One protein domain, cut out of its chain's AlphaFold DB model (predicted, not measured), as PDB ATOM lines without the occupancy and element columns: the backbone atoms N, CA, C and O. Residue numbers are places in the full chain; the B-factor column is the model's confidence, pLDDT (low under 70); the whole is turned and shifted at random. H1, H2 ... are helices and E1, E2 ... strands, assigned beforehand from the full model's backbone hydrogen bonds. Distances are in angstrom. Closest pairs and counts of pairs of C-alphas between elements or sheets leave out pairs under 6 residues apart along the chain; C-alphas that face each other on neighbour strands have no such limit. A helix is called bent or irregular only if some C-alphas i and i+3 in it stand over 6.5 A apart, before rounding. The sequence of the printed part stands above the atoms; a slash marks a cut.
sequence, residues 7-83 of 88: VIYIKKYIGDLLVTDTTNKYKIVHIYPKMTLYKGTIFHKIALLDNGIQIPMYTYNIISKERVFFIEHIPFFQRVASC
ATOM      1  N   VAL A   7      40.620 -40.989  12.010       93.62
ATOM      2  CA  VAL A   7      40.016 -41.800  13.072       93.62
ATOM      3  C   VAL A   7      38.827 -41.042  13.652       93.62
ATOM      4  O   VAL A   7      38.962 -39.882  14.064       93.62
ATOM      5  N   ILE A   8      37.679 -41.710  13.683       94.81
ATOM      6  CA  ILE A   8      36.372 -41.137  14.002       94.81
ATOM      7  C   ILE A   8      35.625 -41.961  15.057       94.81
ATOM      8  O   ILE A   8      35.898 -43.147  15.256       94.81
ATOM      9  N   TYR A   9      34.638 -41.321  15.677       95.56
ATOM     10  CA  TYR A   9      33.538 -41.980  16.377       95.56
ATOM     11  C   TYR A   9      32.308 -42.065  15.469       95.56
ATOM     12  O   TYR A   9      32.097 -41.201  14.613       95.56
ATOM     13  N   ILE A  10      31.480 -43.090  15.671       95.06
ATOM     14  CA  ILE A  10      30.184 -43.234  14.994       95.06
ATOM     15  C   ILE A  10      29.095 -42.679  15.909       95.06
ATOM     16  O   ILE A  10      29.134 -42.886  17.117       95.06
ATOM     17  N   LYS A  11      28.099 -42.000  15.343       94.88
ATOM     18  CA  LYS A  11      26.898 -41.595  16.073       94.88
ATOM     19  C   LYS A  11      25.781 -42.615  15.897       94.88
ATOM     20  O   LYS A  11      25.581 -43.143  14.804       94.88
ATOM     21  N   LYS A  12      25.032 -42.863  16.967       93.00
ATOM     22  CA  LYS A  12      23.888 -43.778  17.011       93.00
ATOM     23  C   LYS A  12      22.657 -43.043  17.526       93.00
ATOM     24  O   LYS A  12      22.773 -42.102  18.309       93.00
ATOM     25  N   TYR A  13      21.483 -43.469  17.074       91.75
ATOM     26  CA  TYR A  13      20.226 -42.950  17.600       91.75
ATOM     27  C   TYR A  13      19.963 -43.512  18.998       91.75
ATOM     28  O   TYR A  13      19.982 -44.726  19.197       91.75
ATOM     29  N   ILE A  14      19.712 -42.617  19.950       91.69
ATOM     30  CA  ILE A  14      19.209 -42.903  21.292       91.69
ATOM     31  C   ILE A  14      17.873 -42.162  21.400       91.69
ATOM     32  O   ILE A  14      17.835 -40.960  21.665       91.69
ATOM     33  N   GLY A  15      16.781 -42.868  21.094       92.19
ATOM     34  CA  GLY A  15      15.499 -42.225  20.795       92.19
ATOM     35  C   GLY A  15      15.626 -41.333  19.556       92.19
ATOM     36  O   GLY A  15      16.155 -41.768  18.534       92.19
ATOM     37  N   ASP A  16      15.210 -40.072  19.679       91.25
ATOM     38  CA  ASP A  16      15.280 -39.077  18.599       91.25
ATOM     39  C   ASP A  16      16.637 -38.353  18.515       91.25
ATOM     40  O   ASP A  16      16.877 -37.553  17.608       91.25
ATOM     41  N   LEU A  17      17.548 -38.620  19.456       91.88
ATOM     42  CA  LEU A  17      18.840 -37.948  19.539       91.88
ATOM     43  C   LEU A  17      19.927 -38.760  18.841       91.88
ATOM     44  O   LEU A  17      20.084 -39.954  19.085       91.88
ATOM     45  N   LEU A  18      20.732 -38.094  18.014       93.88
ATOM     46  CA  LEU A  18      21.902 -38.693  17.380       93.88
ATOM     47  C   LEU A  18      23.150 -38.423  18.233       93.88
ATOM     48  O   LEU A  18      23.714 -37.328  18.202       93.88
ATOM     49  N   VAL A  19      23.571 -39.426  19.006       94.56
ATOM     50  CA  VAL A  19      24.609 -39.311  20.042       94.56
ATOM     51  C   VAL A  19      25.877 -40.047  19.622       94.56
ATOM     52  O   VAL A  19      25.819 -41.127  19.038       94.56
ATOM     53  N   THR A  20      27.037 -39.462  19.913       93.81
ATOM     54  CA  THR A  20      28.350 -40.036  19.598       93.81
ATOM     55  C   THR A  20      28.665 -41.226  20.501       93.81
ATOM     56  O   THR A  20      28.703 -41.091  21.721       93.81
ATOM     57  N   ASP A  21      28.920 -42.387  19.899       92.25
ATOM     58  CA  ASP A  21      29.407 -43.580  20.585       92.25
ATOM     59  C   ASP A  21      30.933 -43.501  20.718       92.25
ATOM     60  O   ASP A  21      31.670 -43.659  19.741       92.25
ATOM     61  N   THR A  22      31.407 -43.236  21.937       90.88
ATOM     62  CA  THR A  22      32.837 -43.122  22.249       90.88
ATOM     63  C   THR A  22      33.487 -44.451  22.639       90.88
ATOM     64  O   THR A  22      34.673 -44.465  22.966       90.88
ATOM     65  N   THR A  23      32.748 -45.565  22.639       90.31
ATOM     66  CA  THR A  23      33.269 -46.881  23.040       90.31
ATOM     67  C   THR A  23      34.229 -47.447  21.999       90.31
ATOM     68  O   THR A  23      35.231 -48.058  22.357       90.31
ATOM     69  N   ASN A  24      33.947 -47.226  20.711       89.44
ATOM     70  CA  ASN A  24      34.738 -47.769  19.609       89.44
ATOM     71  C   ASN A  24      35.222 -46.668  18.672       89.44
ATOM     72  O   ASN A  24      34.488 -45.737  18.350       89.44
ATOM     73  N   LYS A  25      36.458 -46.812  18.198       93.06
ATOM     74  CA  LYS A  25      37.079 -45.921  17.216       93.06
ATOM     75  C   LYS A  25      37.204 -46.663  15.899       93.06
ATOM     76  O   LYS A  25      37.551 -47.840  15.898       93.06
ATOM     77  N   TYR A  26      36.973 -45.956  14.803       95.00
ATOM     78  CA  TYR A  26      37.084 -46.520  13.463       95.00
ATOM     79  C   TYR A  26      37.947 -45.628  12.596       95.00
ATOM     80  O   TYR A  26      37.863 -44.398  12.681       95.00
ATOM     81  N   LYS A  27      38.763 -46.236  11.742       95.69
ATOM     82  CA  LYS A  27      39.531 -45.508  10.737       95.69
ATOM     83  C   LYS A  27      38.788 -45.505   9.408       95.69
ATOM     84  O   LYS A  27      38.366 -46.548   8.917       95.69
ATOM     85  N   ILE A  28      38.673 -44.332   8.791       96.75
ATOM     86  CA  ILE A  28      38.152 -44.207   7.430       96.75
ATOM     87  C   ILE A  28      39.202 -44.752   6.461       96.75
ATOM     88  O   ILE A  28      40.292 -44.193   6.335       96.75
ATOM     89  N   VAL A  29      38.871 -45.826   5.749       97.31
ATOM     90  CA  VAL A  29      39.746 -46.420   4.727       97.31
ATOM     91  C   VAL A  29      39.485 -45.796   3.363       97.31
ATOM     92  O   VAL A  29      40.424 -45.489   2.631       97.31
ATOM     93  N   HIS A  30      38.214 -45.581   3.023       97.00
ATOM     94  CA  HIS A  30      37.835 -45.038   1.725       97.00
ATOM     95  C   HIS A  30      36.569 -44.190   1.817       97.00
ATOM     96  O   HIS A  30      35.564 -44.626   2.372       97.00
ATOM     97  N   ILE A  31      36.587 -43.000   1.221       96.25
ATOM     98  CA  ILE A  31      35.403 -42.157   1.039       96.25
ATOM     99  C   ILE A  31      34.945 -42.272  -0.413       96.25
ATOM    100  O   ILE A  31      35.648 -41.842  -1.329       96.25
ATOM    101  N   TYR A  32      33.734 -42.785  -0.627       93.81
ATOM    102  CA  TYR A  32      33.195 -42.928  -1.974       93.81
ATOM    103  C   TYR A  32      32.968 -41.546  -2.604       93.81
ATOM    104  O   TYR A  32      32.365 -40.669  -1.975       93.81
ATOM    105  N   PRO A  33      33.418 -41.300  -3.848       86.00
ATOM    106  CA  PRO A  33      33.378 -39.968  -4.452       86.00
ATOM    107  C   PRO A  33      31.948 -39.499  -4.734       86.00
ATOM    108  O   PRO A  33      31.636 -38.326  -4.525       86.00
ATOM    109  N   LYS A  34      31.061 -40.416  -5.126       87.19
ATOM    110  CA  LYS A  34      29.669 -40.106  -5.455       87.19
ATOM    111  C   LYS A  34      28.817 -39.997  -4.192       87.19
ATOM    112  O   LYS A  34      28.967 -40.784  -3.261       87.19
ATOM    113  N   MET A  35      27.926 -39.010  -4.175       85.31
ATOM    114  CA  MET A  35      26.786 -39.022  -3.265       85.31
ATOM    115  C   MET A  35      25.689 -39.864  -3.898       85.31
ATOM    116  O   MET A  35      25.424 -39.731  -5.093       85.31
ATOM    117  N   THR A  36      25.054 -40.710  -3.103       84.31
ATOM    118  CA  THR A  36      23.942 -41.537  -3.572       84.31
ATOM    119  C   THR A  36      22.625 -40.841  -3.223       84.31
ATOM    120  O   THR A  36      22.514 -40.190  -2.183       84.31
ATOM    121  N   LEU A  37      21.648 -40.900  -4.128       87.12
ATOM    122  CA  LEU A  37      20.316 -40.356  -3.886       87.12
ATOM    123  C   LEU A  37      19.488 -41.374  -3.099       87.12
ATOM    124  O   LEU A  37      19.371 -42.534  -3.483       87.12
ATOM    125  N   TYR A  38      18.876 -40.911  -2.023       79.00
ATOM    126  CA  TYR A  38      18.020 -41.653  -1.121       79.00
ATOM    127  C   TYR A  38      16.663 -40.950  -1.028       79.00
ATOM    128  O   TYR A  38      16.585 -39.737  -0.830       79.00
ATOM    129  N   LYS A  39      15.574 -41.708  -1.197       80.94
ATOM    130  CA  LYS A  39      14.189 -41.198  -1.131       80.94
ATOM    131  C   LYS A  39      13.919 -39.956  -2.007       80.94
ATOM    132  O   LYS A  39      13.110 -39.109  -1.652       80.94
ATOM    133  N   GLY A  40      14.615 -39.826  -3.140       84.12
ATOM    134  CA  GLY A  40      14.398 -38.764  -4.134       84.12
ATOM    135  C   GLY A  40      14.874 -37.357  -3.741       84.12
ATOM    136  O   GLY A  40      15.064 -36.526  -4.623       84.12
ATOM    137  N   THR A  41      15.110 -37.083  -2.456       85.94
ATOM    138  CA  THR A  41      15.419 -35.732  -1.944       85.94
ATOM    139  C   THR A  41      16.608 -35.686  -0.984       85.94
ATOM    140  O   THR A  41      17.102 -34.602  -0.664       85.94
ATOM    141  N   ILE A  42      17.096 -36.840  -0.527       88.75
ATOM    142  CA  ILE A  42      18.179 -36.937   0.452       88.75
ATOM    143  C   ILE A  42      19.413 -37.494  -0.241       88.75
ATOM    144  O   ILE A  42      19.375 -38.573  -0.808       88.75
ATOM    145  N   PHE A  43      20.538 -36.801  -0.167       91.19
ATOM    146  CA  PHE A  43      21.823 -37.349  -0.580       91.19
ATOM    147  C   PHE A  43      22.552 -37.914   0.628       91.19
ATOM    148  O   PHE A  43      22.569 -37.272   1.673       91.19
ATOM    149  N   HIS A  44      23.196 -39.069   0.494       92.38
ATOM    150  CA  HIS A  44      24.146 -39.565   1.494       92.38
ATOM    151  C   HIS A  44      25.550 -39.725   0.913       92.38
ATOM    152  O   HIS A  44      25.743 -40.178  -0.218       92.38
ATOM    153  N   LYS A  45      26.544 -39.331   1.712       93.44
ATOM    154  CA  LYS A  45      27.965 -39.564   1.448       93.44
ATOM    155  C   LYS A  45      28.402 -40.784   2.246       93.44
ATOM    156  O   LYS A  45      28.153 -40.816   3.444       93.44
ATOM    157  N   ILE A  46      29.034 -41.764   1.607       94.88
ATOM    158  CA  ILE A  46      29.375 -43.053   2.229       94.88
ATOM    159  C   ILE A  46      30.889 -43.154   2.439       94.88
ATOM    160  O   ILE A  46      31.668 -42.712   1.589       94.88
ATOM    161  N   ALA A  47      31.290 -43.762   3.552       95.81
ATOM    162  CA  ALA A  47      32.660 -44.179   3.825       95.81
ATOM    163  C   ALA A  47      32.729 -45.678   4.140       95.81
ATOM    164  O   ALA A  47      31.797 -46.240   4.711       95.81
ATOM    165  N   LEU A  48      33.851 -46.297   3.785       96.81
ATOM    166  CA  LEU A  48      34.274 -47.625   4.211       96.81
ATOM    167  C   LEU A  48      35.225 -47.488   5.402       96.81
ATOM    168  O   LEU A  48      36.181 -46.706   5.352       96.81
ATOM    169  N   LEU A  49      34.965 -48.264   6.446       96.81
ATOM    170  CA  LEU A  49      35.774 -48.327   7.655       96.81
ATOM    171  C   LEU A  49      36.791 -49.477   7.597       96.81
ATOM    172  O   LEU A  49      36.697 -50.379   6.765       96.81
ATOM    173  N   ASP A  50      37.763 -49.442   8.501       96.75
ATOM    174  CA  ASP A  50      38.819 -50.450   8.681       96.75
ATOM    175  C   ASP A  50      38.312 -51.851   9.021       96.75
ATOM    176  O   ASP A  50      38.943 -52.838   8.653       96.75
ATOM    177  N   ASN A  51      37.143 -51.951   9.643       95.06
ATOM    178  CA  ASN A  51      36.457 -53.219   9.882       95.06
ATOM    179  C   ASN A  51      35.648 -53.735   8.672       95.06
ATOM    180  O   ASN A  51      34.899 -54.700   8.805       95.06
ATOM    181  N   GLY A  52      35.747 -53.083   7.509       95.00
ATOM    182  CA  GLY A  52      35.037 -53.463   6.285       95.00
ATOM    183  C   GLY A  52      33.577 -53.001   6.213       95.00
ATOM    184  O   GLY A  52      32.914 -53.246   5.205       95.00
ATOM    185  N   ILE A  53      33.061 -52.312   7.237       95.31
ATOM    186  CA  ILE A  53      31.681 -51.814   7.254       95.31
ATOM    187  C   ILE A  53      31.585 -50.503   6.467       95.31
ATOM    188  O   ILE A  53      32.400 -49.595   6.627       95.31
ATOM    189  N   GLN A  54      30.548 -50.386   5.636       95.19
ATOM    190  CA  GLN A  54      30.188 -49.132   4.976       95.19
ATOM    191  C   GLN A  54      29.151 -48.375   5.802       95.19
ATOM    192  O   GLN A  54      28.140 -48.948   6.206       95.19
ATOM    193  N   ILE A  55      29.376 -47.079   6.014       93.44
ATOM    194  CA  ILE A  55      28.462 -46.222   6.772       93.44
ATOM    195  C   ILE A  55      28.195 -44.900   6.046       93.44
ATOM    196  O   ILE A  55      29.079 -44.372   5.360       93.44
ATOM    197  N   PRO A  56      26.995 -44.311   6.200       93.75
ATOM    198  CA  PRO A  56      26.774 -42.931   5.800       93.75
ATOM    199  C   PRO A  56      27.589 -42.008   6.714       93.75
ATOM    200  O   PRO A  56      27.487 -42.079   7.927       93.75
ATOM    201  N   MET A  57      28.387 -41.114   6.143       94.56
ATOM    202  CA  MET A  57      29.095 -40.063   6.878       94.56
ATOM    203  C   MET A  57      28.146 -38.924   7.236       94.56
ATOM    204  O   MET A  57      28.112 -38.439   8.365       94.56
ATOM    205  N   TYR A  58      27.375 -38.480   6.246       93.94
ATOM    206  CA  TYR A  58      26.331 -37.487   6.420       93.94
ATOM    207  C   TYR A  58      25.230 -37.672   5.384       93.94
ATOM    208  O   TYR A  58      25.455 -38.233   4.306       93.94
ATOM    209  N   THR A  59      24.055 -37.150   5.715       93.56
ATOM    210  CA  THR A  59      22.957 -36.931   4.776       93.56
ATOM    211  C   THR A  59      22.750 -35.443   4.537       93.56
ATOM    212  O   THR A  59      23.079 -34.620   5.390       93.56
ATOM    213  N   TYR A  60      22.235 -35.093   3.364       93.25
ATOM    214  CA  TYR A  60      21.852 -33.740   2.990       93.25
ATOM    215  C   TYR A  60      20.480 -33.763   2.322       93.25
ATOM    216  O   TYR A  60      20.313 -34.406   1.285       93.25
ATOM    217  N   ASN A  61      19.508 -33.068   2.904       92.88
ATOM    218  CA  ASN A  61      18.175 -32.919   2.332       92.88
ATOM    219  C   ASN A  61      18.138 -31.677   1.432       92.88
ATOM    220  O   ASN A  61      18.396 -30.564   1.887       92.88
ATOM    221  N   ILE A  62      17.808 -31.843   0.149       91.12
ATOM    222  CA  ILE A  62      17.789 -30.717  -0.797       91.12
ATOM    223  C   ILE A  62      16.645 -29.731  -0.564       91.12
ATOM    224  O   ILE A  62      16.785 -28.572  -0.966       91.12
ATOM    225  N   ILE A  63      15.547 -30.184   0.047       91.50
ATOM    226  CA  ILE A  63      14.352 -29.382   0.326       91.50
ATOM    227  C   ILE A  63      14.571 -28.585   1.611       91.50
ATOM    228  O   ILE A  63      14.577 -27.359   1.561       91.50
ATOM    229  N   SER A  64      14.817 -29.262   2.741       93.12
ATOM    230  CA  SER A  64      15.006 -28.584   4.035       93.12
ATOM    231  C   SER A  64      16.381 -27.929   4.189       93.12
ATOM    232  O   SER A  64      16.578 -27.128   5.094       93.12
ATOM    233  N   LYS A  65      17.339 -28.249   3.305       92.50
ATOM    234  CA  LYS A  65      18.755 -27.834   3.382       92.50
ATOM    235  C   LYS A  65      19.491 -28.352   4.621       92.50
ATOM    236  O   LYS A  65      20.631 -27.956   4.862       92.50
ATOM    237  N   GLU A  66      18.889 -29.270   5.366       93.25
ATOM    238  CA  GLU A  66      19.478 -29.845   6.570       93.25
ATOM    239  C   GLU A  66      20.579 -30.848   6.234       93.25
ATOM    240  O   GLU A  66      20.488 -31.625   5.275       93.25
ATOM    241  N   ARG A  67      21.626 -30.847   7.063       92.44
ATOM    242  CA  ARG A  67      22.723 -31.808   7.001       92.44
ATOM    243  C   ARG A  67      22.856 -32.521   8.338       92.44
ATOM    244  O   ARG A  67      23.083 -31.874   9.355       92.44
ATOM    245  N   VAL A  68      22.790 -33.846   8.317       93.50
ATOM    246  CA  VAL A  68      22.931 -34.684   9.515       93.50
ATOM    247  C   VAL A  68      24.193 -35.520   9.385       93.50
ATOM    248  O   VAL A  68      24.352 -36.229   8.393       93.50
ATOM    249  N   PHE A  69      25.090 -35.437  10.365       94.69
ATOM    250  CA  PHE A  69      26.346 -36.191  10.401       94.69
ATOM    251  C   PHE A  69      26.221 -37.409  11.310       94.69
ATOM    252  O   PHE A  69      25.834 -37.266  12.463       94.69
ATOM    253  N   PHE A  70      26.621 -38.581  10.822       94.94
ATOM    254  CA  PHE A  70      26.621 -39.838  11.582       94.94
ATOM    255  C   PHE A  70      28.015 -40.226  12.081       94.94
ATOM    256  O   PHE A  70      28.200 -41.298  12.648       94.94
ATOM    257  N   ILE A  71      29.004 -39.366  11.856       95.25
ATOM    258  CA  ILE A  71      30.379 -39.555  12.306       95.25
ATOM    259  C   ILE A  71      30.897 -38.271  12.945       95.25
ATOM    260  O   ILE A  71      30.456 -37.172  12.602       95.25
ATOM    261  N   GLU A  72      31.847 -38.410  13.861       94.69
ATOM    262  CA  GLU A  72      32.481 -37.291  14.552       94.69
ATOM    263  C   GLU A  72      33.996 -37.473  14.615       94.69
ATOM    264  O   GLU A  72      34.499 -38.583  14.792       94.69
ATOM    265  N   HIS A  73      34.735 -36.372  14.473       92.31
ATOM    266  CA  HIS A  73      36.176 -36.371  14.707       92.31
ATOM    267  C   HIS A  73      36.473 -36.673  16.172       92.31
ATOM    268  O   HIS A  73      35.835 -36.117  17.060       92.31
ATOM    269  N   ILE A  74      37.492 -37.493  16.431       87.00
ATOM    270  CA  ILE A  74      37.985 -37.663  17.800       87.00
ATOM    271  C   ILE A  74      38.578 -36.328  18.272       87.00
ATOM    272  O   ILE A  74      39.512 -35.836  17.623       87.00
ATOM    273  N   PRO A  75      38.104 -35.765  19.398       79.75
ATOM    274  CA  PRO A  75      38.642 -34.524  19.931       79.75
ATOM    275  C   PRO A  75      40.147 -34.631  20.191       79.75
ATOM    276  O   PRO A  75      40.633 -35.637  20.711       79.75
ATOM    277  N   PHE A  76      40.894 -33.577  19.859       68.38
ATOM    278  CA  PHE A  76      42.359 -33.585  19.921       68.38
ATOM    279  C   PHE A  76      42.900 -33.959  21.311       68.38
ATOM    280  O   PHE A  76      43.839 -34.742  21.412       68.38
ATOM    281  N   PHE A  77      42.261 -33.499  22.391       66.69
ATOM    282  CA  PHE A  77      42.685 -33.811  23.760       66.69
ATOM    283  C   PHE A  77      42.659 -35.318  24.079       66.69
ATOM    284  O   PHE A  77      43.524 -35.800  24.804       66.69
ATOM    285  N   GLN A  78      41.745 -36.091  23.479       62.19
ATOM    286  CA  GLN A  78      41.718 -37.552  23.635       62.19
ATOM    287  C   GLN A  78      42.821 -38.255  22.833       62.19
ATOM    288  O   GLN A  78      43.175 -39.389  23.147       62.19
ATOM    289  N   ARG A  79      43.378 -37.600  21.803       56.00
ATOM    290  CA  ARG A  79      44.569 -38.094  21.097       56.00
ATOM    291  C   ARG A  79      45.829 -37.880  21.940       56.00
ATOM    292  O   ARG A  79      46.680 -38.760  21.971       56.00
ATOM    293  N   VAL A  80      45.917 -36.758  22.660       55.84
ATOM    294  CA  VAL A  80      47.074 -36.414  23.510       55.84
ATOM    295  C   VAL A  80      47.076 -37.182  24.836       55.84
ATOM    296  O   VAL A  80      48.133 -37.623  25.275       55.84
ATOM    297  N   ALA A  81      45.908 -37.429  25.443       55.81
ATOM    298  CA  ALA A  81      45.806 -38.179  26.701       55.81
ATOM    299  C   ALA A  81      46.378 -39.612  26.612       55.81
ATOM    300  O   ALA A  81      46.838 -40.156  27.612       55.81
ATOM    301  N   SER A  82      46.428 -40.206  25.414       48.66
ATOM    302  CA  SER A  82      47.068 -41.511  25.194       48.66
ATOM    303  C   SER A  82      48.603 -41.462  25.182       48.66
ATOM    304  O   SER A  82      49.224 -42.512  25.315       48.66
ATOM    305  N   CYS A  83      49.224 -40.286  25.034       46.09
ATOM    306  CA  CYS A  83      50.680 -40.113  25.119       46.09
ATOM    307  C   CYS A  83      51.159 -39.758  26.537       46.09
ATOM    308  O   CYS A  83      52.353 -39.853  26.806       46.09
TER     309      CYS A  83
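What this domain is: This is residues 7 to 83 of the 88 residues of an uncharacterized protein of viral metagenome (UniProt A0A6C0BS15). The domain is one curled sheet of six strands, folded back on itself like part of a barrel, with a short helix, H1, off one end of the long axis. The long, sharply bent strand E2 is the hinge between a leaf of E5, E4 and E3 and a leaf of E1 and E6; E5 runs on into E6 across one residue, Phe 70, and brings the sheet's two edges together. The printed part has 77 residues, with six named strands followed by one named helix along the chain, in the order E1 E2 E3 E4 E5 E6 H1. The sheet's order is E5 E4 E3 E2 E1 E6, antiparallel throughout, and the class is mostly strand. The whole is only just loose, close to compact, with a radius of gyration of the C-alphas of 13.9 A, and is elongated, spanning 46 by 27 by 19 A.

How they stand to each other: E1, residues 7 to 14, forms a hairpin with E2, residues 17 to 38, where N 12 and O 19 are 2.8 A apart. E2 bends by 139 degrees at residue 25; its pairing is staggered, with E1 over residues 17 to 27 and with E3, residues 42 to 49, over residues 28 to 38. In the hairpin of E2 and E3, N 38 and O 42 are 2.7 A apart. E3 and E4, residues 54 to 61, are a hairpin at 159 degrees between directions, with N 57 and O 45 at 2.7 A. E4 bends by 54 degrees at residue 57 and forms a hairpin with E5, residues 67 to 69, with N 59 and O 68 at 2.8 A. E1 to E5 are a meander, each strand the antiparallel neighbour of the one before. E5 runs on at 71 degrees into E6, residues 71 to 73, which is antiparallel to E1, with N 9 and O 72 at 2.9 A. This is a folded sheet, one sheet bent back into two leaves that face each other: E5 E4 E3 face E1 E6. Between the leaves, the closest C-alphas of E4 and E6, Met 57 and Ile 71, are 5.6 A apart. H1, residues 76 to 83, is not on the sheet; 2 of its 4 O i to N i+4 pairs are within hydrogen-bond range.

Where its parts are: E1 begins at C-alpha 7, (40.016, -41.800, 13.072), and is 22.4 A long. E2 is 21.0 A from first to last C-alpha, E3 22.2 A and E4 20.4 A. H1 is 11.8 A long and ends at C-alpha 83, (50.680, -40.113, 25.119).

The domain as a whole: The two C-alphas farthest apart are those of Gly 40 and Cys 83, at 46.6 A. The printed part has no cut, and its links are tight. The mean pLDDT of the printed part is 88.6; residues 76 to 83 are under 70.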